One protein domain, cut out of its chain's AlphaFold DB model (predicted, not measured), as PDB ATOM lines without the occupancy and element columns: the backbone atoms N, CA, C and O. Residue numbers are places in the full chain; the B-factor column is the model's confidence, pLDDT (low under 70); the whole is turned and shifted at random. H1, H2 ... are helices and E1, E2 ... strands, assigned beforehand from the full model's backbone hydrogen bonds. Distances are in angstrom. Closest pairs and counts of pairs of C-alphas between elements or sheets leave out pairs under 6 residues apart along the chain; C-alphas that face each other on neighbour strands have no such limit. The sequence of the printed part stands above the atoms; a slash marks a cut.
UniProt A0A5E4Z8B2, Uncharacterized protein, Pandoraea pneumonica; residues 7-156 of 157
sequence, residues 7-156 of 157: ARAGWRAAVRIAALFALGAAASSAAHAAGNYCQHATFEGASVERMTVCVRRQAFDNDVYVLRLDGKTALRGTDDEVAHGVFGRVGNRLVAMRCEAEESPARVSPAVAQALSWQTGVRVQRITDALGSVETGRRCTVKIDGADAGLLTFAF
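What this domain is: This is residues 7 to 156 of the 157 residues of an uncharacterized protein of Pandoraea pneumonica (UniProt A0A5E4Z8B2). Two sheets of four strands, E5 to E8 and E1 to E4, stand face to face as a sandwich, with E4 coming close to E5 along one edge and E1 to E8 along the other. The long strands E6 and E7 lead from one end of the sandwich to a small head of two helices, H3 and H4, while residues 7 to 29, mostly helix H1, stick out alone from the same end and the short helix H2 sits beside E6 where the chain changes sheets. The printed part has 150 residues with four named helices and eight named strands, in the order H1 E1 E2 E3 E4 H2 E5 E6 H3 H4 E7 E8. The sheets run E5 E6 E7 E8 and E1 E2 E3 E4, both antiparallel, and the class is mixed, helices and strands. The whole is extended, with a radius of gyration of the C-alphas of 22.9 A and spans of 80 by 40 by 21 A.

Where its parts are: In one sheet, E5 is residues 86 to 90, E6 is residues 93 to 105 and 38.8 A long, E7 is residues 133 to 144 and 31.8 A long, and E8 is residues 147 to 155 and 25.1 A long. E8 ends with C-alpha 155 at (395.481, 472.795, 393.791). E7 bends by 63 degrees at residue 136. In the other sheet, E1 is residues 35 to 42 and 23.3 A long, E2 residues 50 to 57 and 22.2 A, E3 residues 64 to 69 and 16.5 A, and E4 residues 72 to 78 and 18.0 A. H2 is residues 79 to 84, H3 residues 110 to 120 and 15.3 A long, and H4 residues 124 to 130. H1, residues 7 to 25, spans 29.6 A from C-alpha 7 at (393.343, 526.981, 405.498) to C-alpha 25 at (398.077, 498.225, 400.384).

How they stand to each other: In the sheet E5 E6 E7 E8, twisted, N 88 and O 95 of the hairpin E5 and E6 are 2.9 A apart. Between E6 and E7, N 100 and O 139 are 2.9 A apart, and N 134 and O 104 are 2.8 A apart. In the hairpin E7 and E8, N 140 and O 152 are 2.8 A apart. The other sheet, also twisted, is a meander, each strand the antiparallel neighbour of the one before: within hydrogen-bond range are N 37 and O 55 across E1 and E2, 2.8 A apart, N 54 and O 66 across E2 and E3, 2.9 A apart, and N 65 and O 77 across E3 and E4, 2.8 A apart. The facing parts of the sandwich are 8.8 A centre to centre, with strands at 39 degrees. The closest C-alphas of the edge strands E4 and E5 are those of Ala 74 and Val 90, 6.1 A; of E1 and E8, those of Ala 41 and Leu 152, 6.6 A. H2 is on both sheets: at the level of E5 E6 E7 E8, and at a height of 6.9 A over E1 E2 E3 E4, over none of its strands, but only just, with 2 of its C-alphas falling on E4. The closest C-alphas of H2 and E6 are those of Val 82 and Arg 98, 4.9 A. H3 and H4 touch, about perpendicular at 89 degrees, closest at the C-alphas of Ser 117 and Val 124, 5.6 A. H1 touches no helix and is on neither sheet. Every O i to N i+4 pair is within hydrogen-bond range in H2, H3 and H4, and 8 of 15 are in H1.

The domain as a whole: The C-alphas farthest apart, of Ala 7 and Ala 46, are 81.2 A apart. Without residues 7 to 29, which stand free, the body spans 63 by 27 by 21 A. The printed part has no cut and no long link. The mean pLDDT of the printed part is 75.8; residues 7 to 35, 41 to 49, 59 to 61 and 156 are under 70.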
ATOM      1  N   ALA A   7     393.721 527.952 406.532       43.59
ATOM      2  CA  ALA A   7     393.343 526.981 405.498       43.59
ATOM      3  C   ALA A   7     394.528 526.183 404.915       43.59
ATOM      4  O   ALA A   7     394.349 525.076 404.415       43.59
ATOM      5  N   ARG A   8     395.763 526.707 404.986       44.03
ATOM      6  CA  ARG A   8     396.945 526.059 404.375       44.03
ATOM      7  C   ARG A   8     397.643 525.034 405.278       44.03
ATOM      8  O   ARG A   8     398.404 524.214 404.770       44.03
ATOM      9  N   ALA A   9     397.390 525.060 406.587       41.25
ATOM     10  CA  ALA A   9     398.002 524.130 407.540       41.25
ATOM     11  C   ALA A   9     397.291 522.763 407.572       41.25
ATOM     12  O   ALA A   9     397.954 521.735 407.697       41.25
ATOM     13  N   GLY A  10     395.967 522.733 407.368       38.38
ATOM     14  CA  GLY A  10     395.196 521.483 407.339       38.38
ATOM     15  C   GLY A  10     395.528 520.585 406.142       38.38
ATOM     16  O   GLY A  10     395.548 519.362 406.259       38.38
ATOM     17  N   TRP A  11     395.881 521.180 404.999       42.50
ATOM     18  CA  TRP A  11     396.123 520.423 403.767       42.50
ATOM     19  C   TRP A  11     397.441 519.642 403.770       42.50
ATOM     20  O   TRP A  11     397.506 518.535 403.245       42.50
ATOM     21  N   ARG A  12     398.487 520.158 404.428       41.34
ATOM     22  CA  ARG A  12     399.776 519.449 404.540       41.34
ATOM     23  C   ARG A  12     399.721 518.265 405.510       41.34
ATOM     24  O   ARG A  12     400.463 517.305 405.322       41.34
ATOM     25  N   ALA A  13     398.839 518.315 406.510       42.84
ATOM     26  CA  ALA A  13     398.601 517.197 407.419       42.84
ATOM     27  C   ALA A  13     397.785 516.078 406.744       42.84
ATOM     28  O   ALA A  13     398.134 514.907 406.873       42.84
ATOM     29  N   ALA A  14     396.772 516.432 405.944       43.62
ATOM     30  CA  ALA A  14     395.948 515.462 405.219       43.62
ATOM     31  C   ALA A  14     396.744 514.647 404.176       43.62
ATOM     32  O   ALA A  14     396.552 513.437 404.057       43.62
ATOM     33  N   VAL A  15     397.697 515.275 403.476       47.91
ATOM     34  CA  VAL A  15     398.538 514.597 402.467       47.91
ATOM     35  C   VAL A  15     399.479 513.555 403.090       47.91
ATOM     36  O   VAL A  15     399.741 512.521 402.478       47.91
ATOM     37  N   ARG A  16     399.958 513.767 404.324       43.44
ATOM     38  CA  ARG A  16     400.850 512.806 405.002       43.44
ATOM     39  C   ARG A  16     400.120 511.566 405.520       43.44
ATOM     40  O   ARG A  16     400.717 510.497 405.557       43.44
ATOM     41  N   ILE A  17     398.839 511.690 405.870       45.75
ATOM     42  CA  ILE A  17     398.021 510.546 406.299       45.75
ATOM     43  C   ILE A  17     397.631 509.690 405.083       45.75
ATOM     44  O   ILE A  17     397.734 508.469 405.143       45.75
ATOM     45  N   ALA A  18     397.295 510.309 403.946       43.53
ATOM     46  CA  ALA A  18     396.976 509.579 402.715       43.53
ATOM     47  C   ALA A  18     398.169 508.771 402.160       43.53
ATOM     48  O   ALA A  18     397.985 507.662 401.661       43.53
ATOM     49  N   ALA A  19     399.399 509.280 402.296       44.75
ATOM     50  CA  ALA A  19     400.599 508.569 401.852       44.75
ATOM     51  C   ALA A  19     400.893 507.301 402.680       44.75
ATOM     52  O   ALA A  19     401.354 506.307 402.129       44.75
ATOM     53  N   LEU A  20     400.576 507.287 403.980       42.62
ATOM     54  CA  LEU A  20     400.787 506.110 404.836       42.62
ATOM     55  C   LEU A  20     399.778 504.982 404.564       42.62
ATOM     56  O   LEU A  20     400.128 503.813 404.698       42.62
ATOM     57  N   PHE A  21     398.562 505.305 404.112       42.97
ATOM     58  CA  PHE A  21     397.583 504.292 403.696       42.97
ATOM     59  C   PHE A  21     397.877 503.702 402.306       42.97
ATOM     60  O   PHE A  21     397.565 502.539 402.063       42.97
ATOM     61  N   ALA A  22     398.530 504.454 401.415       40.34
ATOM     62  CA  ALA A  22     398.918 503.959 400.091       40.34
ATOM     63  C   ALA A  22     400.108 502.977 400.127       40.34
ATOM     64  O   ALA A  22     400.159 502.062 399.308       40.34
ATOM     65  N   LEU A  23     401.029 503.100 401.093       41.25
ATOM     66  CA  LEU A  23     402.121 502.129 401.267       41.25
ATOM     67  C   LEU A  23     401.710 500.848 402.016       41.25
ATOM     68  O   LEU A  23     402.421 499.851 401.933       41.25
ATOM     69  N   GLY A  24     400.563 500.834 402.704       39.03
ATOM     70  CA  GLY A  24     400.050 499.633 403.377       39.03
ATOM     71  C   GLY A  24     399.383 498.621 402.436       39.03
ATOM     72  O   GLY A  24     399.391 497.428 402.722       39.03
ATOM     73  N   ALA A  25     398.840 499.074 401.302       40.84
ATOM     74  CA  ALA A  25     398.077 498.225 400.384       40.84
ATOM     75  C   ALA A  25     398.947 497.457 399.369       40.84
ATOM     76  O   ALA A  25     398.533 496.411 398.875       40.84
ATOM     77  N   ALA A  26     400.163 497.931 399.079       41.56
ATOM     78  CA  ALA A  26     401.083 497.246 398.163       41.56
ATOM     79  C   ALA A  26     401.822 496.057 398.812       41.56
ATOM     80  O   ALA A  26     402.394 495.232 398.107       41.56
ATOM     81  N   ALA A  27     401.789 495.935 400.143       39.44
ATOM     82  CA  ALA A  27     402.343 494.780 400.851       39.44
ATOM     83  C   ALA A  27     401.376 493.577 400.892       39.44
ATOM     84  O   ALA A  27     401.782 492.471 401.244       39.44
ATOM     85  N   SER A  28     400.100 493.769 400.536       36.56
ATOM     86  CA  SER A  28     399.061 492.744 400.694       36.56
ATOM     87  C   SER A  28     398.997 491.717 399.560       36.56
ATOM     88  O   SER A  28     398.368 490.681 399.743       36.56
ATOM     89  N   SER A  29     399.655 491.943 398.418       40.94
ATOM     90  CA  SER A  29     399.706 490.970 397.311       40.94
ATOM     91  C   SER A  29     400.861 489.965 397.421       40.94
ATOM     92  O   SER A  29     400.770 488.876 396.859       40.94
ATOM     93  N   ALA A  30     401.912 490.280 398.189       41.06
ATOM     94  CA  ALA A  30     403.028 489.365 398.466       41.06
ATOM     95  C   ALA A  30     402.745 488.402 399.637       41.06
ATOM     96  O   ALA A  30     403.508 487.470 399.881       41.06
ATOM     97  N   ALA A  31     401.638 488.608 400.356       40.38
ATOM     98  CA  ALA A  31     401.177 487.743 401.436       40.38
ATOM     99  C   ALA A  31     400.240 486.630 400.933       40.38
ATOM    100  O   ALA A  31     399.305 486.249 401.640       40.38
ATOM    101  N   HIS A  32     400.475 486.092 399.728       48.22
ATOM    102  CA  HIS A  32     399.923 484.789 399.352       48.22
ATOM    103  C   HIS A  32     400.529 483.748 400.305       48.22
ATOM    104  O   HIS A  32     401.652 483.289 400.143       48.22
ATOM    105  N   ALA A  33     399.787 483.529 401.391       52.94
ATOM    106  CA  ALA A  33     400.035 482.708 402.564       52.94
ATOM    107  C   ALA A  33     401.279 481.804 402.504       52.94
ATOM    108  O   ALA A  33     401.240 480.701 401.949       52.94
ATOM    109  N   ALA A  34     402.342 482.228 403.197       57.12
ATOM    110  CA  ALA A  34     403.356 481.294 403.666       57.12
ATOM    111  C   ALA A  34     402.644 480.151 404.414       57.12
ATOM    112  O   ALA A  34     401.914 480.385 405.379       57.12
ATOM    113  N   GLY A  35     402.802 478.921 403.936       66.94
ATOM    114  CA  GLY A  35     401.996 477.781 404.369       66.94
ATOM    115  C   GLY A  35     402.628 476.460 403.952       66.94
ATOM    116  O   GLY A  35     403.411 476.411 403.009       66.94
ATOM    117  N   ASN A  36     402.317 475.384 404.671       75.69
ATOM    118  CA  ASN A  36     402.816 474.045 404.361       75.69
ATOM    119  C   ASN A  36     401.669 473.197 403.804       75.69
ATOM    120  O   ASN A  36     400.686 472.967 404.507       75.69
ATOM    121  N   TYR A  37     401.817 472.701 402.580       81.31
ATOM    122  CA  TYR A  37     400.832 471.869 401.893       81.31
ATOM    123  C   TYR A  37     401.462 470.522 401.582       81.31
ATOM    124  O   TYR A  37     402.452 470.460 400.864       81.31
ATOM    125  N   CYS A  38     400.911 469.437 402.118       84.38
ATOM    126  CA  CYS A  38     401.403 468.092 401.837       84.38
ATOM    127  C   CYS A  38     400.346 467.313 401.067       84.38
ATOM    128  O   CYS A  38     399.198 467.236 401.500       84.38
ATOM    129  N   GLN A  39     400.752 466.725 399.947       81.81
ATOM    130  CA  GLN A  39     399.967 465.722 399.246       81.81
ATOM    131  C   GLN A  39     400.606 464.360 399.453       81.81
ATOM    132  O   GLN A  39     401.833 464.207 399.449       81.81
ATOM    133  N   HIS A  40     399.748 463.371 399.650       78.81
ATOM    134  CA  HIS A  40     400.137 461.990 399.863       78.81
ATOM    135  C   HIS A  40     399.698 461.177 398.653       78.81
ATOM    136  O   HIS A  40     398.585 461.346 398.161       78.81
ATOM    137  N   ALA A  41     400.566 460.284 398.197       66.81
ATOM    138  CA  ALA A  41     400.216 459.284 397.206       66.81
ATOM    139  C   ALA A  41     400.680 457.918 397.711       66.81
ATOM    140  O   ALA A  41     401.743 457.788 398.324       66.81
ATOM    141  N   THR A  42     399.852 456.908 397.476       59.81
ATOM    142  CA  THR A  42     400.159 455.504 397.744       59.81
ATOM    143  C   THR A  42     400.286 454.777 396.416       59.81
ATOM    144  O   THR A  42     399.408 454.925 395.567       59.81
ATOM    145  N   PHE A  43     401.353 453.998 396.245       60.94
ATOM    146  CA  PHE A  43     401.581 453.220 395.027       60.94
ATOM    147  C   PHE A  43     401.139 451.779 395.176       60.94
ATOM    148  O   PHE A  43     401.445 451.120 396.169       60.94
ATOM    149  N   GLU A  44     400.474 451.283 394.137       52.00
ATOM    150  CA  GLU A  44     400.310 449.855 393.907       52.00
ATOM    151  C   GLU A  44     401.467 449.371 393.031       52.00
ATOM    152  O   GLU A  44     401.380 449.338 391.807       52.00
ATOM    153  N   GLY A  45     402.601 449.056 393.656       49.44
ATOM    154  CA  GLY A  45     403.745 448.497 392.940       49.44
ATOM    155  C   GLY A  45     405.069 448.756 393.639       49.44
ATOM    156  O   GLY A  45     405.557 449.877 393.644       49.44
ATOM    157  N   ALA A  46     405.655 447.677 394.161       46.62
ATOM    158  CA  ALA A  46     406.940 447.597 394.861       46.62
ATOM    159  C   ALA A  46     406.978 448.252 396.253       46.62
ATOM    160  O   ALA A  46     407.532 449.329 396.443       46.62
ATOM    161  N   SER A  47     406.484 447.483 397.238       47.22
ATOM    162  CA  SER A  47     406.450 447.809 398.669       47.22
ATOM    163  C   SER A  47     405.538 448.997 398.974       47.22
ATOM    164  O   SER A  47     405.356 449.891 398.164       47.22
ATOM    165  N   VAL A  48     404.901 448.993 400.138       53.19
ATOM    166  CA  VAL A  48     403.963 450.036 400.578       53.19
ATOM    167  C   VAL A  48     404.752 451.303 400.955       53.19
ATOM    168  O   VAL A  48     404.680 451.767 402.089       53.19
ATOM    169  N   GLU A  49     405.571 451.824 400.036       62.72
ATOM    170  CA  GLU A  49     406.374 453.022 400.242       62.72
ATOM    171  C   GLU A  49     405.415 454.217 400.279       62.72
ATOM    172  O   GLU A  49     404.810 454.610 399.276       62.72
ATOM    173  N   ARG A  50     405.211 454.785 401.470       75.81
ATOM    174  CA  ARG A  50     404.348 455.958 401.634       75.81
ATOM    175  C   ARG A  50     405.077 457.162 401.065       75.81
ATOM    176  O   ARG A  50     406.014 457.669 401.688       75.81
ATOM    177  N   MET A  51     404.613 457.661 399.927       84.38
ATOM    178  CA  MET A  51     405.166 458.862 399.326       84.38
ATOM    179  C   MET A  51     404.406 460.101 399.778       84.38
ATOM    180  O   MET A  51     403.181 460.121 399.914       84.38
ATOM    181  N   THR A  52     405.138 461.172 400.045       88.75
ATOM    182  CA  THR A  52     404.553 462.469 400.377       88.75
ATOM    183  C   THR A  52     405.393 463.558 399.754       88.75
ATOM    184  O   THR A  52     406.602 463.595 399.967       88.75
ATOM    185  N   VAL A  53     404.756 464.468 399.029       89.38
ATOM    186  CA  VAL A  53     405.398 465.709 398.600       89.38
ATOM    187  C   VAL A  53     404.798 466.833 399.424       89.38
ATOM    188  O   VAL A  53     403.584 467.030 399.440       89.38
ATOM    189  N   CYS A  54     405.652 467.539 400.154       89.12
ATOM    190  CA  CYS A  54     405.269 468.723 400.907       89.12
ATOM    191  C   CYS A  54     405.860 469.961 400.244       89.12
ATOM    192  O   CYS A  54     407.073 470.036 400.055       89.12
ATOM    193  N   VAL A  55     405.005 470.930 399.953       87.69
ATOM    194  CA  VAL A  55     405.361 472.260 399.478       87.69
ATOM    195  C   VAL A  55     405.299 473.204 400.661       87.69
ATOM    196  O   VAL A  55     404.257 473.363 401.300       87.69
ATOM    197  N   ARG A  56     406.427 473.828 400.975       87.31
ATOM    198  CA  ARG A  56     406.467 474.966 401.883       87.31
ATOM    199  C   ARG A  56     406.439 476.221 401.034       87.31
ATOM    200  O   ARG A  56     407.480 476.589 400.488       87.31
ATOM    201  N   ARG A  57     405.270 476.856 400.972       80.88
ATOM    202  CA  ARG A  57     405.113 478.137 400.298       80.88
ATOM    203  C   ARG A  57     405.862 479.216 401.057       80.88
ATOM    204  O   ARG A  57     405.697 479.340 402.278       80.88
ATOM    205  N   GLN A  58     406.726 479.938 400.363       75.50
ATOM    206  CA  GLN A  58     407.495 481.044 400.920       75.50
ATOM    207  C   GLN A  58     407.065 482.347 400.246       75.50
ATOM    208  O   GLN A  58     406.445 482.346 399.192       75.50
ATOM    209  N   ALA A  59     407.372 483.481 400.875       69.69
ATOM    210  CA  ALA A  59     407.179 484.759 400.201       69.69
ATOM    211  C   ALA A  59     408.113 484.846 398.981       69.69
ATOM    212  O   ALA A  59     409.229 484.321 399.027       69.69
ATOM    213  N   PHE A  60     407.681 485.573 397.947       68.25
ATOM    214  CA  PHE A  60     408.473 485.856 396.741       68.25
ATOM    215  C   PHE A  60     408.821 484.613 395.906       68.25
ATOM    216  O   PHE A  60     409.970 484.468 395.499       68.25
ATOM    217  N   ASP A  61     407.861 483.708 395.696       67.62
ATOM    218  CA  ASP A  61     407.961 482.583 394.746       67.62
ATOM    219  C   ASP A  61     409.160 481.641 394.984       67.62
ATOM    220  O   ASP A  61     409.697 481.019 394.075       67.62
ATOM    221  N   ASN A  62     409.598 481.519 396.241       76.81
ATOM    222  CA  ASN A  62     410.717 480.662 396.650       76.81
ATOM    223  C   ASN A  62     410.226 479.378 397.330       76.81
ATOM    224  O   ASN A  62     410.700 478.981 398.399       76.81
ATOM    225  N   ASP A  63     409.228 478.741 396.734       86.62
ATOM    226  CA  ASP A  63     408.593 477.567 397.314       86.62
ATOM    227  C   ASP A  63     409.574 476.395 397.392       86.62
ATOM    228  O   ASP A  63     410.371 476.144 396.489       86.62
ATOM    229  N   VAL A  64     409.538 475.669 398.511       90.69
ATOM    230  CA  VAL A  64     410.426 474.526 398.751       90.69
ATOM    231  C   VAL A  64     409.617 473.244 398.739       90.69
ATOM    232  O   VAL A  64     408.749 473.037 399.588       90.69
ATOM    233  N   TYR A  65     409.986 472.341 397.844       92.19
ATOM    234  CA  TYR A  65     409.387 471.029 397.671       92.19
ATOM    235  C   TYR A  65     410.250 469.992 398.369       92.19
ATOM    236  O   TYR A  65     411.471 469.953 398.212       92.19
ATOM    237  N   VAL A  66     409.611 469.134 399.155       93.56
ATOM    238  CA  VAL A  66     410.266 468.038 399.865       93.56
ATOM    239  C   VAL A  66     409.540 466.748 399.535       93.56
ATOM    240  O   VAL A  66     408.405 466.547 399.970       93.56
ATOM    241  N   LEU A  67     410.219 465.863 398.809       92.25
ATOM    242  CA  LEU A  67     409.785 464.489 398.609       92.25
ATOM    243  C   LEU A  67     410.208 463.658 399.815       92.25
ATOM    244  O   LEU A  67     411.389 463.609 400.169       92.25
ATOM    245  N   ARG A  68     409.250 462.958 400.410       91.50
ATOM    246  CA  ARG A  68     409.484 461.942 401.428       91.50
ATOM    247  C   ARG A  68     409.043 460.576 400.926       91.50
ATOM    248  O   ARG A  68     407.930 460.446 400.424       91.50
ATOM    249  N   LEU A  69     409.904 459.587 401.128       87.31
ATOM    250  CA  LEU A  69     409.614 458.166 400.959       87.31
ATOM    251  C   LEU A  69     409.662 457.536 402.352       87.31
ATOM    252  O   LEU A  69     410.637 457.724 403.083       87.31
ATOM    253  N   ASP A  70     408.573 456.894 402.770       85.19
ATOM    254  CA  ASP A  70     408.408 456.322 404.115       85.19
ATOM    255  C   ASP A  70     408.699 457.312 405.247       85.19
ATOM    256  O   ASP A  70     409.328 457.006 406.262       85.19
ATOM    257  N   GLY A  71     408.267 458.559 405.052       85.38
ATOM    258  CA  GLY A  71     408.472 459.646 406.010       85.38
ATOM    259  C   GLY A  71     409.903 460.196 406.070       85.38
ATOM    260  O   GLY A  71     410.123 461.211 406.731       85.38
ATOM    261  N   LYS A  72     410.867 459.607 405.351       88.69
ATOM    262  CA  LYS A  72     412.244 460.111 405.249       88.69
ATOM    263  C   LYS A  72     412.395 461.003 404.027       88.69
ATOM    264  O   LYS A  72     411.894 460.680 402.957       88.69
ATOM    265  N   THR A  73     413.101 462.121 404.176       91.56
ATOM    266  CA  THR A  73     413.399 463.016 403.050       91.56
ATOM    267  C   THR A  73     414.258 462.292 402.016       91.56
ATOM    268  O   THR A  73     415.372 461.875 402.322       91.56
ATOM    269  N   ALA A  74     413.727 462.170 400.804       92.19
ATOM    270  CA  ALA A  74     414.391 461.578 399.652       92.19
ATOM    271  C   ALA A  74     415.016 462.655 398.765       92.19
ATOM    272  O   ALA A  74     416.184 462.558 398.405       92.19
ATOM    273  N   LEU A  75     414.244 463.699 398.445       94.44
ATOM    274  CA  LEU A  75     414.675 464.823 397.618       94.44
ATOM    275  C   LEU A  75     414.143 466.133 398.189       94.44
ATOM    276  O   LEU A  75     413.112 466.173 398.868       94.44
ATOM    277  N   ARG A  76     414.847 467.214 397.876       94.81
ATOM    278  CA  ARG A  76     414.440 468.582 398.173       94.81
ATOM    279  C   ARG A  76     414.854 469.471 397.009       94.81
ATOM    280  O   ARG A  76     415.962 469.302 396.512       94.81
ATOM    281  N   GLY A  77     413.994 470.405 396.631       93.31
ATOM    282  CA  GLY A  77     414.317 471.432 395.645       93.31
ATOM    283  C   GLY A  77     413.464 472.680 395.825       93.31
ATOM    284  O   GLY A  77     412.417 472.628 396.479       93.31
ATOM    285  N   THR A  78     413.929 473.799 395.292       92.00
ATOM    286  CA  THR A  78     413.107 474.994 395.075       92.00
ATOM    287  C   THR A  78     412.157 474.790 393.903       92.00
ATOM    288  O   THR A  78     412.293 473.834 393.140       92.00
ATOM    289  N   ASP A  79     411.207 475.703 393.767       88.06
ATOM    290  CA  ASP A  79     410.251 475.768 392.671       88.06
ATOM    291  C   ASP A  79     410.898 475.635 391.279       88.06
ATOM    292  O   ASP A  79     410.519 474.754 390.501       88.06
ATOM    293  N   ASP A  80     411.953 476.418 391.030       89.50
ATOM    294  CA  ASP A  80     412.743 476.371 389.797       89.50
ATOM    295  C   ASP A  80     413.474 475.035 389.628       89.50
ATOM    296  O   ASP A  80     413.465 474.439 388.550       89.50
ATOM    297  N   GLU A  81     414.115 474.533 390.684       94.31
ATOM    298  CA  GLU A  81     414.872 473.279 390.620       94.31
ATOM    299  C   GLU A  81     413.950 472.105 390.275       94.31
ATOM    300  O   GLU A  81     414.273 471.279 389.418       94.31
ATOM    301  N   VAL A  82     412.768 472.034 390.895       93.25
ATOM    302  CA  VAL A  82     411.813 470.955 390.619       93.25
ATOM    303  C   VAL A  82     411.117 471.108 389.272       93.25
ATOM    304  O   VAL A  82     410.728 470.086 388.708       93.25
ATOM    305  N   ALA A  83     411.001 472.319 388.722       91.88
ATOM    306  CA  ALA A  83     410.488 472.537 387.367       91.88
ATOM    307  C   ALA A  83     411.403 471.918 386.298       91.88
ATOM    308  O   ALA A  83     410.925 471.292 385.344       91.88
ATOM    309  N   HIS A  84     412.719 472.016 386.503       94.25
ATOM    310  CA  HIS A  84     413.736 471.388 385.651       94.25
ATOM    311  C   HIS A  84     413.965 469.905 385.982       94.25
ATOM    312  O   HIS A  84     414.438 469.141 385.141       94.25
ATOM    313  N   GLY A  85     413.574 469.490 387.185       94.50
ATOM    314  CA  GLY A  85     413.714 468.135 387.693       94.50
ATOM    315  C   GLY A  85     414.918 467.993 388.619       94.50
ATOM    316  O   GLY A  85     416.044 468.358 388.286       94.50
ATOM    317  N   VAL A  86     414.680 467.390 389.781       96.38
ATOM    318  CA  VAL A  86     415.701 467.060 390.780       96.38
ATOM    319  C   VAL A  86     415.872 465.552 390.877       96.38
ATOM    320  O   VAL A  86     414.910 464.797 390.737       96.38
ATOM    321  N   PHE A  87     417.091 465.096 391.143       96.00
ATOM    322  CA  PHE A  87     417.397 463.678 391.284       96.00
ATOM    323  C   PHE A  87     418.432 463.435 392.380       96.00
ATOM    324  O   PHE A  87     419.221 464.308 392.732       96.00
ATOM    325  N   GLY A  88     418.427 462.228 392.932       93.88
ATOM    326  CA  GLY A  88     419.300 461.841 394.031       93.88
ATOM    327  C   GLY A  88     419.213 460.351 394.316       93.88
ATOM    328  O   GLY A  88     418.357 459.645 393.787       93.88
ATOM    329  N   ARG A  89     420.126 459.848 395.147       91.69
ATOM    330  CA  ARG A  89     420.139 458.434 395.543       91.69
ATOM    331  C   ARG A  89     419.545 458.261 396.933       91.69
ATOM    332  O   ARG A  89     419.966 458.934 397.871       91.69
ATOM    333  N   VAL A  90     418.624 457.311 397.066       88.44
ATOM    334  CA  VAL A  90     418.068 456.864 398.351       88.44
ATOM    335  C   VAL A  90     418.415 455.391 398.511       88.44
ATOM    336  O   VAL A  90     417.867 454.521 397.833       88.44
ATOM    337  N   GLY A  91     419.401 455.101 399.362       87.75
ATOM    338  CA  GLY A  91     420.011 453.772 399.407       87.75
ATOM    339  C   GLY A  91     420.645 453.419 398.058       87.75
ATOM    340  O   GLY A  91     421.523 454.135 397.574       87.75
ATOM    341  N   ASN A  92     420.197 452.320 397.443       89.38
ATOM    342  CA  ASN A  92     420.698 451.898 396.131       89.38
ATOM    343  C   ASN A  92     419.856 452.392 394.940       89.38
ATOM    344  O   ASN A  92     420.246 452.165 393.795       89.38
ATOM    345  N   ARG A  93     418.729 453.060 395.205       87.94
ATOM    346  CA  ARG A  93     417.758 453.465 394.186       87.94
ATOM    347  C   ARG A  93     418.010 454.897 393.737       87.94
ATOM    348  O   ARG A  93     418.334 455.762 394.556       87.94
ATOM    349  N   LEU A  94     417.866 455.152 392.442       92.12
ATOM    350  CA  LEU A  94     417.871 456.503 391.891       92.12
ATOM    351  C   LEU A  94     416.448 457.055 391.946       92.12
ATOM    352  O   LEU A  94     415.543 456.473 391.365       92.12
ATOM    353  N   VAL A  95     416.253 458.184 392.612       92.81
ATOM    354  CA  VAL A  95     414.958 458.855 392.726       92.81
ATOM    355  C   VAL A  95     415.030 460.163 391.956       92.81
ATOM    356  O   VAL A  95     416.010 460.897 392.083       92.81
ATOM    357  N   ALA A  96     413.997 460.467 391.180       94.50
ATOM    358  CA  ALA A  96     413.835 461.738 390.491       94.50
ATOM    359  C   ALA A  96     412.435 462.304 390.739       94.50
ATOM    360  O   ALA A  96     411.465 461.555 390.835       94.50
ATOM    361  N   MET A  97     412.327 463.622 390.832       93.81
ATOM    362  CA  MET A  97     411.066 464.338 390.975       93.81
ATOM    363  C   MET A  97     411.070 465.551 390.054       93.81
ATOM    364  O   MET A  97     412.049 466.293 390.010       93.81
ATOM    365  N   ARG A  98     409.955 465.774 389.363       94.69
ATOM    366  CA  ARG A  98     409.710 466.984 388.579       94.69
ATOM    367  C   ARG A  98     408.320 467.513 388.881       94.69
ATOM    368  O   ARG A  98     407.383 466.722 388.886       94.69
ATOM    369  N   CYS A  99     408.187 468.809 389.122       91.12
ATOM    370  CA  CYS A  99     406.907 469.460 389.379       91.12
ATOM    371  C   CYS A  99     406.653 470.543 388.338       91.12
ATOM    372  O   CYS A  99     407.475 471.433 388.166       91.12
ATOM    373  N   GLU A 100     405.521 470.463 387.653       90.38
ATOM    374  CA  GLU A 100     405.135 471.393 386.594       90.38
ATOM    375  C   GLU A 100     403.939 472.232 387.045       90.38
ATOM    376  O   GLU A 100     403.019 471.702 387.678       90.38
ATOM    377  N   ALA A 101     403.956 473.526 386.714       85.88
ATOM    378  CA  ALA A 101     402.820 474.415 386.917       85.88
ATOM    379  C   ALA A 101     401.613 473.923 386.104       85.88
ATOM    380  O   ALA A 101     401.724 473.569 384.928       85.88
ATOM    381  N   GLU A 102     400.450 473.889 386.743       83.25
ATOM    382  CA  GLU A 102     399.174 473.633 386.092       83.25
ATOM    383  C   GLU A 102     398.487 474.969 385.833       83.25
ATOM    384  O   GLU A 102     397.931 475.596 386.737       83.25
ATOM    385  N   GLU A 103     398.544 475.406 384.582       82.50
ATOM    386  CA  GLU A 103     397.994 476.676 384.138       82.50
ATOM    387  C   GLU A 103     396.553 476.531 383.640       82.50
ATOM    388  O   GLU A 103     396.229 475.644 382.848       82.50
ATOM    389  N   SER A 104     395.691 477.456 384.058       76.25
ATOM    390  CA  SER A 104     394.347 477.624 383.505       76.25
ATOM    391  C   SER A 104     394.181 479.033 382.940       76.25
ATOM    392  O   SER A 104     394.768 479.974 383.474       76.25
ATOM    393  N   PRO A 105     393.350 479.237 381.902       78.44
ATOM    394  CA  PRO A 105     393.054 480.575 381.401       78.44
ATOM    395  C   PRO A 105     392.555 481.492 382.520       78.44
ATOM    396  O   PRO A 105     391.651 481.125 383.280       78.44
ATOM    397  N   ALA A 106     393.121 482.694 382.603       79.31
ATOM    398  CA  ALA A 106     392.700 483.695 383.566       79.31
ATOM    399  C   ALA A 106     391.218 484.038 383.343       79.31
ATOM    400  O   ALA A 106     390.817 484.541 382.291       79.31
ATOM    401  N   ARG A 107     390.370 483.757 384.339       76.25
ATOM    402  CA  ARG A 107     388.935 484.051 384.250       76.25
ATOM    403  C   ARG A 107     388.635 485.425 384.829       76.25
ATOM    404  O   ARG A 107     388.658 485.618 386.038       76.25
ATOM    405  N   VAL A 108     388.265 486.356 383.958       76.88
ATOM    406  CA  VAL A 108     387.579 487.600 384.332       76.88
ATOM    407  C   VAL A 108     386.093 487.467 384.065       76.88
ATOM    408  O   VAL A 108     385.670 486.900 383.058       76.88
ATOM    409  N   SER A 109     385.283 488.028 384.961       82.44
ATOM    410  CA  SER A 109     383.855 488.120 384.695       82.44
ATOM    411  C   SER A 109     383.606 489.047 383.493       82.44
ATOM    412  O   SER A 109     384.324 490.040 383.319       82.44
ATOM    413  N   PRO A 110     382.567 488.785 382.679       82.81
ATOM    414  CA  PRO A 110     382.226 489.648 381.548       82.81
ATOM    415  C   PRO A 110     382.019 491.113 381.953       82.81
ATOM    416  O   PRO A 110     382.420 492.017 381.229       82.81
ATOM    417  N   ALA A 111     381.457 491.352 383.143       86.06
ATOM    418  CA  ALA A 111     381.254 492.695 383.682       86.06
ATOM    419  C   ALA A 111     382.580 493.433 383.942       86.06
ATOM    420  O   ALA A 111     382.699 494.611 383.615       86.06
ATOM    421  N   VAL A 112     383.590 492.741 384.482       86.62
ATOM    422  CA  VAL A 112     384.923 493.318 384.718       86.62
ATOM    423  C   VAL A 112     385.628 493.596 383.394       86.62
ATOM    424  O   VAL A 112     386.154 494.691 383.204       86.62
ATOM    425  N   ALA A 113     385.584 492.659 382.444       85.69
ATOM    426  CA  ALA A 113     386.178 492.862 381.124       85.69
ATOM    427  C   ALA A 113     385.516 494.032 380.366       85.69
ATOM    428  O   ALA A 113     386.202 494.833 379.729       85.69
ATOM    429  N   GLN A 114     384.193 494.184 380.491       88.94
ATOM    430  CA  GLN A 114     383.443 495.304 379.920       88.94
ATOM    431  C   GLN A 114     383.815 496.642 380.576       88.94
ATOM    432  O   GLN A 114     384.026 497.631 379.874       88.94
ATOM    433  N   ALA A 115     383.944 496.678 381.904       88.56
ATOM    434  CA  ALA A 115     384.357 497.876 382.631       88.56
ATOM    435  C   ALA A 115     385.782 498.313 382.251       88.56
ATOM    436  O   ALA A 115     386.008 499.486 381.948       88.56
ATOM    437  N   LEU A 116     386.724 497.366 382.186       86.00
ATOM    438  CA  LEU A 116     388.096 497.614 381.732       86.00
ATOM    439  C   LEU A 116     388.125 498.135 380.290       86.00
ATOM    440  O   LEU A 116     388.903 499.038 379.977       86.00
ATOM    441  N   SER A 117     387.249 497.620 379.422       90.50
ATOM    442  CA  SER A 117     387.116 498.090 378.038       90.50
ATOM    443  C   SER A 117     386.700 499.558 377.967       90.50
ATOM    444  O   SER A 117     387.313 500.329 377.230       90.50
ATOM    445  N   TRP A 118     385.725 499.980 378.776       92.19
ATOM    446  CA  TRP A 118     385.304 501.383 378.837       92.19
ATOM    447  C   TRP A 118     386.371 502.311 379.416       92.19
ATOM    448  O   TRP A 118     386.500 503.442 378.957       92.19
ATOM    449  N   GLN A 119     387.146 501.846 380.396       90.12
ATOM    450  CA  GLN A 119     388.199 502.650 381.020       90.12
ATOM    451  C   GLN A 119     389.428 502.830 380.124       90.12
ATOM    452  O   GLN A 119     390.040 503.893 380.123       90.12
ATOM    453  N   THR A 120     389.804 501.789 379.381       88.31
ATOM    454  CA  THR A 120     391.060 501.757 378.613       88.31
ATOM    455  C   THR A 120     390.870 502.016 377.119       88.31
ATOM    456  O   THR A 120     391.844 502.252 376.411       88.31
ATOM    457  N   GLY A 121     389.635 501.929 376.611       89.12
ATOM    458  CA  GLY A 121     389.336 501.957 375.175       89.12
ATOM    459  C   GLY A 121     389.754 500.684 374.424       89.12
ATOM    460  O   GLY A 121     389.581 500.595 373.208       89.12
ATOM    461  N   VAL A 122     390.298 499.679 375.119       90.31
ATOM    462  CA  VAL A 122     390.703 498.398 374.528       90.31
ATOM    463  C   VAL A 122     389.475 497.511 374.338       90.31
ATOM    464  O   VAL A 122     388.593 497.458 375.191       90.31
ATOM    465  N   ARG A 123     389.389 496.781 373.219       88.44
ATOM    466  CA  ARG A 123     388.281 495.837 372.976       88.44
ATOM    467  C   ARG A 123     388.304 494.704 374.004       88.44
ATOM    468  O   ARG A 123     389.369 494.151 374.256       88.44
ATOM    469  N   VAL A 124     387.127 494.290 374.480       83.81
ATOM    470  CA  VAL A 124     386.947 493.178 375.437       83.81
ATOM    471  C   VAL A 124     387.762 491.937 375.058       83.81
ATOM    472  O   VAL A 124     388.475 491.419 375.906       83.81
ATOM    473  N   GLN A 125     387.751 491.530 373.782       81.50
ATOM    474  CA  GLN A 125     388.524 490.370 373.320       81.50
ATOM    475  C   GLN A 125     390.030 490.513 373.589       81.50
ATOM    476  O   GLN A 125     390.665 489.585 374.065       81.50
ATOM    477  N   ARG A 126     390.603 491.702 373.360       81.81
ATOM    478  CA  ARG A 126     392.024 491.937 373.646       81.81
ATOM    479  C   ARG A 126     392.322 491.968 375.140       81.81
ATOM    480  O   ARG A 126     393.434 491.638 375.519       81.81
ATOM    481  N   ILE A 127     391.357 492.364 375.971       78.75
ATOM    482  CA  ILE A 127     391.499 492.305 377.429       78.75
ATOM    483  C   ILE A 127     391.528 490.847 377.871       78.75
ATOM    484  O   ILE A 127     392.428 490.470 378.605       78.75
ATOM    485  N   THR A 128     390.606 490.013 377.389       77.31
ATOM    486  CA  THR A 128     390.598 488.582 377.718       77.31
ATOM    487  C   THR A 128     391.837 487.858 377.207       77.31
ATOM    488  O   THR A 128     392.415 487.076 377.952       77.31
ATOM    489  N   ASP A 129     392.297 488.165 375.992       79.44
ATOM    490  CA  ASP A 129     393.499 487.550 375.419       79.44
ATOM    491  C   ASP A 129     394.774 487.984 376.169       79.44
ATOM    492  O   ASP A 129     395.697 487.193 376.342       79.44
ATOM    493  N   ALA A 130     394.825 489.232 376.650       78.75
ATOM    494  CA  ALA A 130     395.975 489.769 377.381       78.75
ATOM    495  C   ALA A 130     396.099 489.248 378.820       78.75
ATOM    496  O   ALA A 130     397.158 489.401 379.422       78.75
ATOM    497  N   LEU A 131     395.043 488.656 379.383       76.25
ATOM    498  CA  LEU A 131     395.083 488.114 380.743       76.25
ATOM    499  C   LEU A 131     395.849 486.791 380.836       76.25
ATOM    500  O   LEU A 131     396.232 486.407 381.937       76.25
ATOM    501  N   GLY A 132     396.095 486.124 379.703       80.44
ATOM    502  CA  GLY A 132     396.912 484.916 379.642       80.44
ATOM    503  C   GLY A 132     396.373 483.773 380.509       80.44
ATOM    504  O   GLY A 132     395.162 483.552 380.616       80.44
ATOM    505  N   SER A 133     397.291 483.023 381.109       77.31
ATOM    506  CA  SER A 133     397.024 481.943 382.053       77.31
ATOM    507  C   SER A 133     397.416 482.340 383.474       77.31
ATOM    508  O   SER A 133     398.289 483.175 383.700       77.31
ATOM    509  N   VAL A 134     396.747 481.727 384.444       78.19
ATOM    510  CA  VAL A 134     397.129 481.753 385.855       78.19
ATOM    511  C   VAL A 134     397.471 480.338 386.292       78.19
ATOM    512  O   VAL A 134     396.794 479.381 385.912       78.19
ATOM    513  N   GLU A 135     398.515 480.202 387.103       77.81
ATOM    514  CA  GLU A 135     398.825 478.941 387.765       77.81
ATOM    515  C   GLU A 135     397.707 478.618 388.763       77.81
ATOM    516  O   GLU A 135     397.443 479.359 389.708       77.81
ATOM    517  N   THR A 136     397.007 477.517 388.515       78.19
ATOM    518  CA  THR A 136     395.914 477.005 389.356       78.19
ATOM    519  C   THR A 136     396.353 475.871 390.272       78.19
ATOM    520  O   THR A 136     395.623 475.458 391.176       78.19
ATOM    521  N   GLY A 137     397.555 475.353 390.058       81.00
ATOM    522  CA  GLY A 137     398.061 474.213 390.791       81.00
ATOM    523  C   GLY A 137     399.416 473.763 390.286       81.00
ATOM    524  O   GLY A 137     400.015 474.403 389.429       81.00
ATOM    525  N   ARG A 138     399.871 472.619 390.795       85.94
ATOM    526  CA  ARG A 138     401.095 471.946 390.364       85.94
ATOM    527  C   ARG A 138     400.943 470.453 390.288       85.94
ATOM    528  O   ARG A 138     400.287 469.840 391.126       85.94
ATOM    529  N   ARG A 139     401.640 469.855 389.332       89.50
ATOM    530  CA  ARG A 139     401.684 468.414 389.131       89.50
ATOM    531  C   ARG A 139     403.105 467.906 389.292       89.50
ATOM    532  O   ARG A 139     403.969 468.203 388.476       89.50
ATOM    533  N   CYS A 140     403.338 467.118 390.331       90.50
ATOM    534  CA  CYS A 140     404.623 466.495 390.610       90.50
ATOM    535  C   CYS A 140     404.629 465.038 390.149       90.50
ATOM    536  O   CYS A 140     403.840 464.233 390.636       90.50
ATOM    537  N   THR A 141     405.552 464.692 389.258       91.06
ATOM    538  CA  THR A 141     405.846 463.315 388.852       91.06
ATOM    539  C   THR A 141     407.105 462.835 389.563       91.06
ATOM    540  O   THR A 141     408.101 463.559 389.627       91.06
ATOM    541  N   VAL A 142     407.082 461.612 390.082       90.19
ATOM    542  CA  VAL A 142     408.219 460.961 390.736       90.19
ATOM    543  C   VAL A 142     408.584 459.704 389.961       90.19
ATOM    544  O   VAL A 142     407.712 458.938 389.555       90.19
ATOM    545  N   LYS A 143     409.881 459.486 389.764       91.25
ATOM    546  CA  LYS A 143     410.435 458.279 389.154       91.25
ATOM    547  C   LYS A 143     411.416 457.622 390.105       91.25
ATOM    548  O   LYS A 143     412.215 458.318 390.733       91.25
ATOM    549  N   ILE A 144     411.389 456.297 390.175       89.38
ATOM    550  CA  ILE A 144     412.392 455.527 390.909       89.38
ATOM    551  C   ILE A 144     412.988 454.479 389.977       89.38
ATOM    552  O   ILE A 144     412.265 453.732 389.325       89.38
ATOM    553  N   ASP A 145     414.315 454.469 389.878       90.00
ATOM    554  CA  ASP A 145     415.094 453.622 388.971       90.00
ATOM    555  C   ASP A 145     414.634 453.742 387.502       90.00
ATOM    556  O   ASP A 145     414.717 452.806 386.714       90.00
ATOM    557  N   GLY A 146     414.133 454.929 387.136       86.31
ATOM    558  CA  GLY A 146     413.624 455.251 385.801       86.31
ATOM    559  C   GLY A 146     412.154 454.890 385.557       86.31
ATOM    560  O   GLY A 146     411.585 455.389 384.586       86.31
ATOM    561  N   ALA A 147     411.526 454.101 386.432       87.06
ATOM    562  CA  ALA A 147     410.108 453.768 386.343       87.06
ATOM    563  C   ALA A 147     409.237 454.878 386.943       87.06
ATOM    564  O   ALA A 147     409.622 455.493 387.943       87.06
ATOM    565  N   ASP A 148     408.062 455.114 386.350       85.88
ATOM    566  CA  ASP A 148     407.054 456.002 386.926       85.88
ATOM    567  C   ASP A 148     406.632 455.456 388.284       85.88
ATOM    568  O   ASP A 148     406.034 454.389 388.403       85.88
ATOM    569  N   ALA A 149     407.010 456.200 389.312       80.75
ATOM    570  CA  ALA A 149     406.777 455.847 390.693       80.75
ATOM    571  C   ALA A 149     405.690 456.711 391.305       80.75
ATOM    572  O   ALA A 149     405.288 456.393 392.406       80.75
ATOM    573  N   GLY A 150     405.227 457.780 390.642       80.56
ATOM    574  CA  GLY A 150     404.043 458.489 391.090       80.56
ATOM    575  C   GLY A 150     403.697 459.821 390.469       80.56
ATOM    576  O   GLY A 150     404.525 460.459 389.831       80.56
ATOM    577  N   LEU A 151     402.458 460.247 390.728       84.56
ATOM    578  CA  LEU A 151     401.898 461.526 390.309       84.56
ATOM    579  C   LEU A 151     401.107 462.149 391.466       84.56
ATOM    580  O   LEU A 151     400.231 461.493 392.028       84.56
ATOM    581  N   LEU A 152     401.398 463.401 391.822       83.75
ATOM    582  CA  LEU A 152     400.622 464.167 392.802       83.75
ATOM    583  C   LEU A 152     400.217 465.510 392.221       83.75
ATOM    584  O   LEU A 152     401.040 466.194 391.615       83.75
ATOM    585  N   THR A 153     398.978 465.907 392.485       83.75
ATOM    586  CA  THR A 153     398.445 467.202 392.068       83.75
ATOM    587  C   THR A 153     398.153 468.060 393.293       83.75
ATOM    588  O   THR A 153     397.518 467.619 394.252       83.75
ATOM    589  N   PHE A 154     398.615 469.300 393.251       79.94
ATOM    590  CA  PHE A 154     398.372 470.346 394.228       79.94
ATOM    591  C   PHE A 154     397.450 471.368 393.580       79.94
ATOM    592  O   PHE A 154     397.779 471.874 392.517       79.94
ATOM    593  N   ALA A 155     396.317 471.674 394.203       76.75
ATOM    594  CA  ALA A 155     395.481 472.795 393.791       76.75
ATOM    595  C   ALA A 155     395.789 473.991 394.694       76.75
ATOM    596  O   ALA A 155     395.778 473.862 395.923       76.75
ATOM    597  N   PHE A 156     396.072 475.141 394.092       66.12
ATOM    598  CA  PHE A 156     396.282 476.396 394.802       66.12
ATOM    599  C   PHE A 156     394.989 477.214 394.703       66.12
ATOM    600  O   PHE A 156     394.876 478.113 393.877       66.12
TER     601      PHE A 156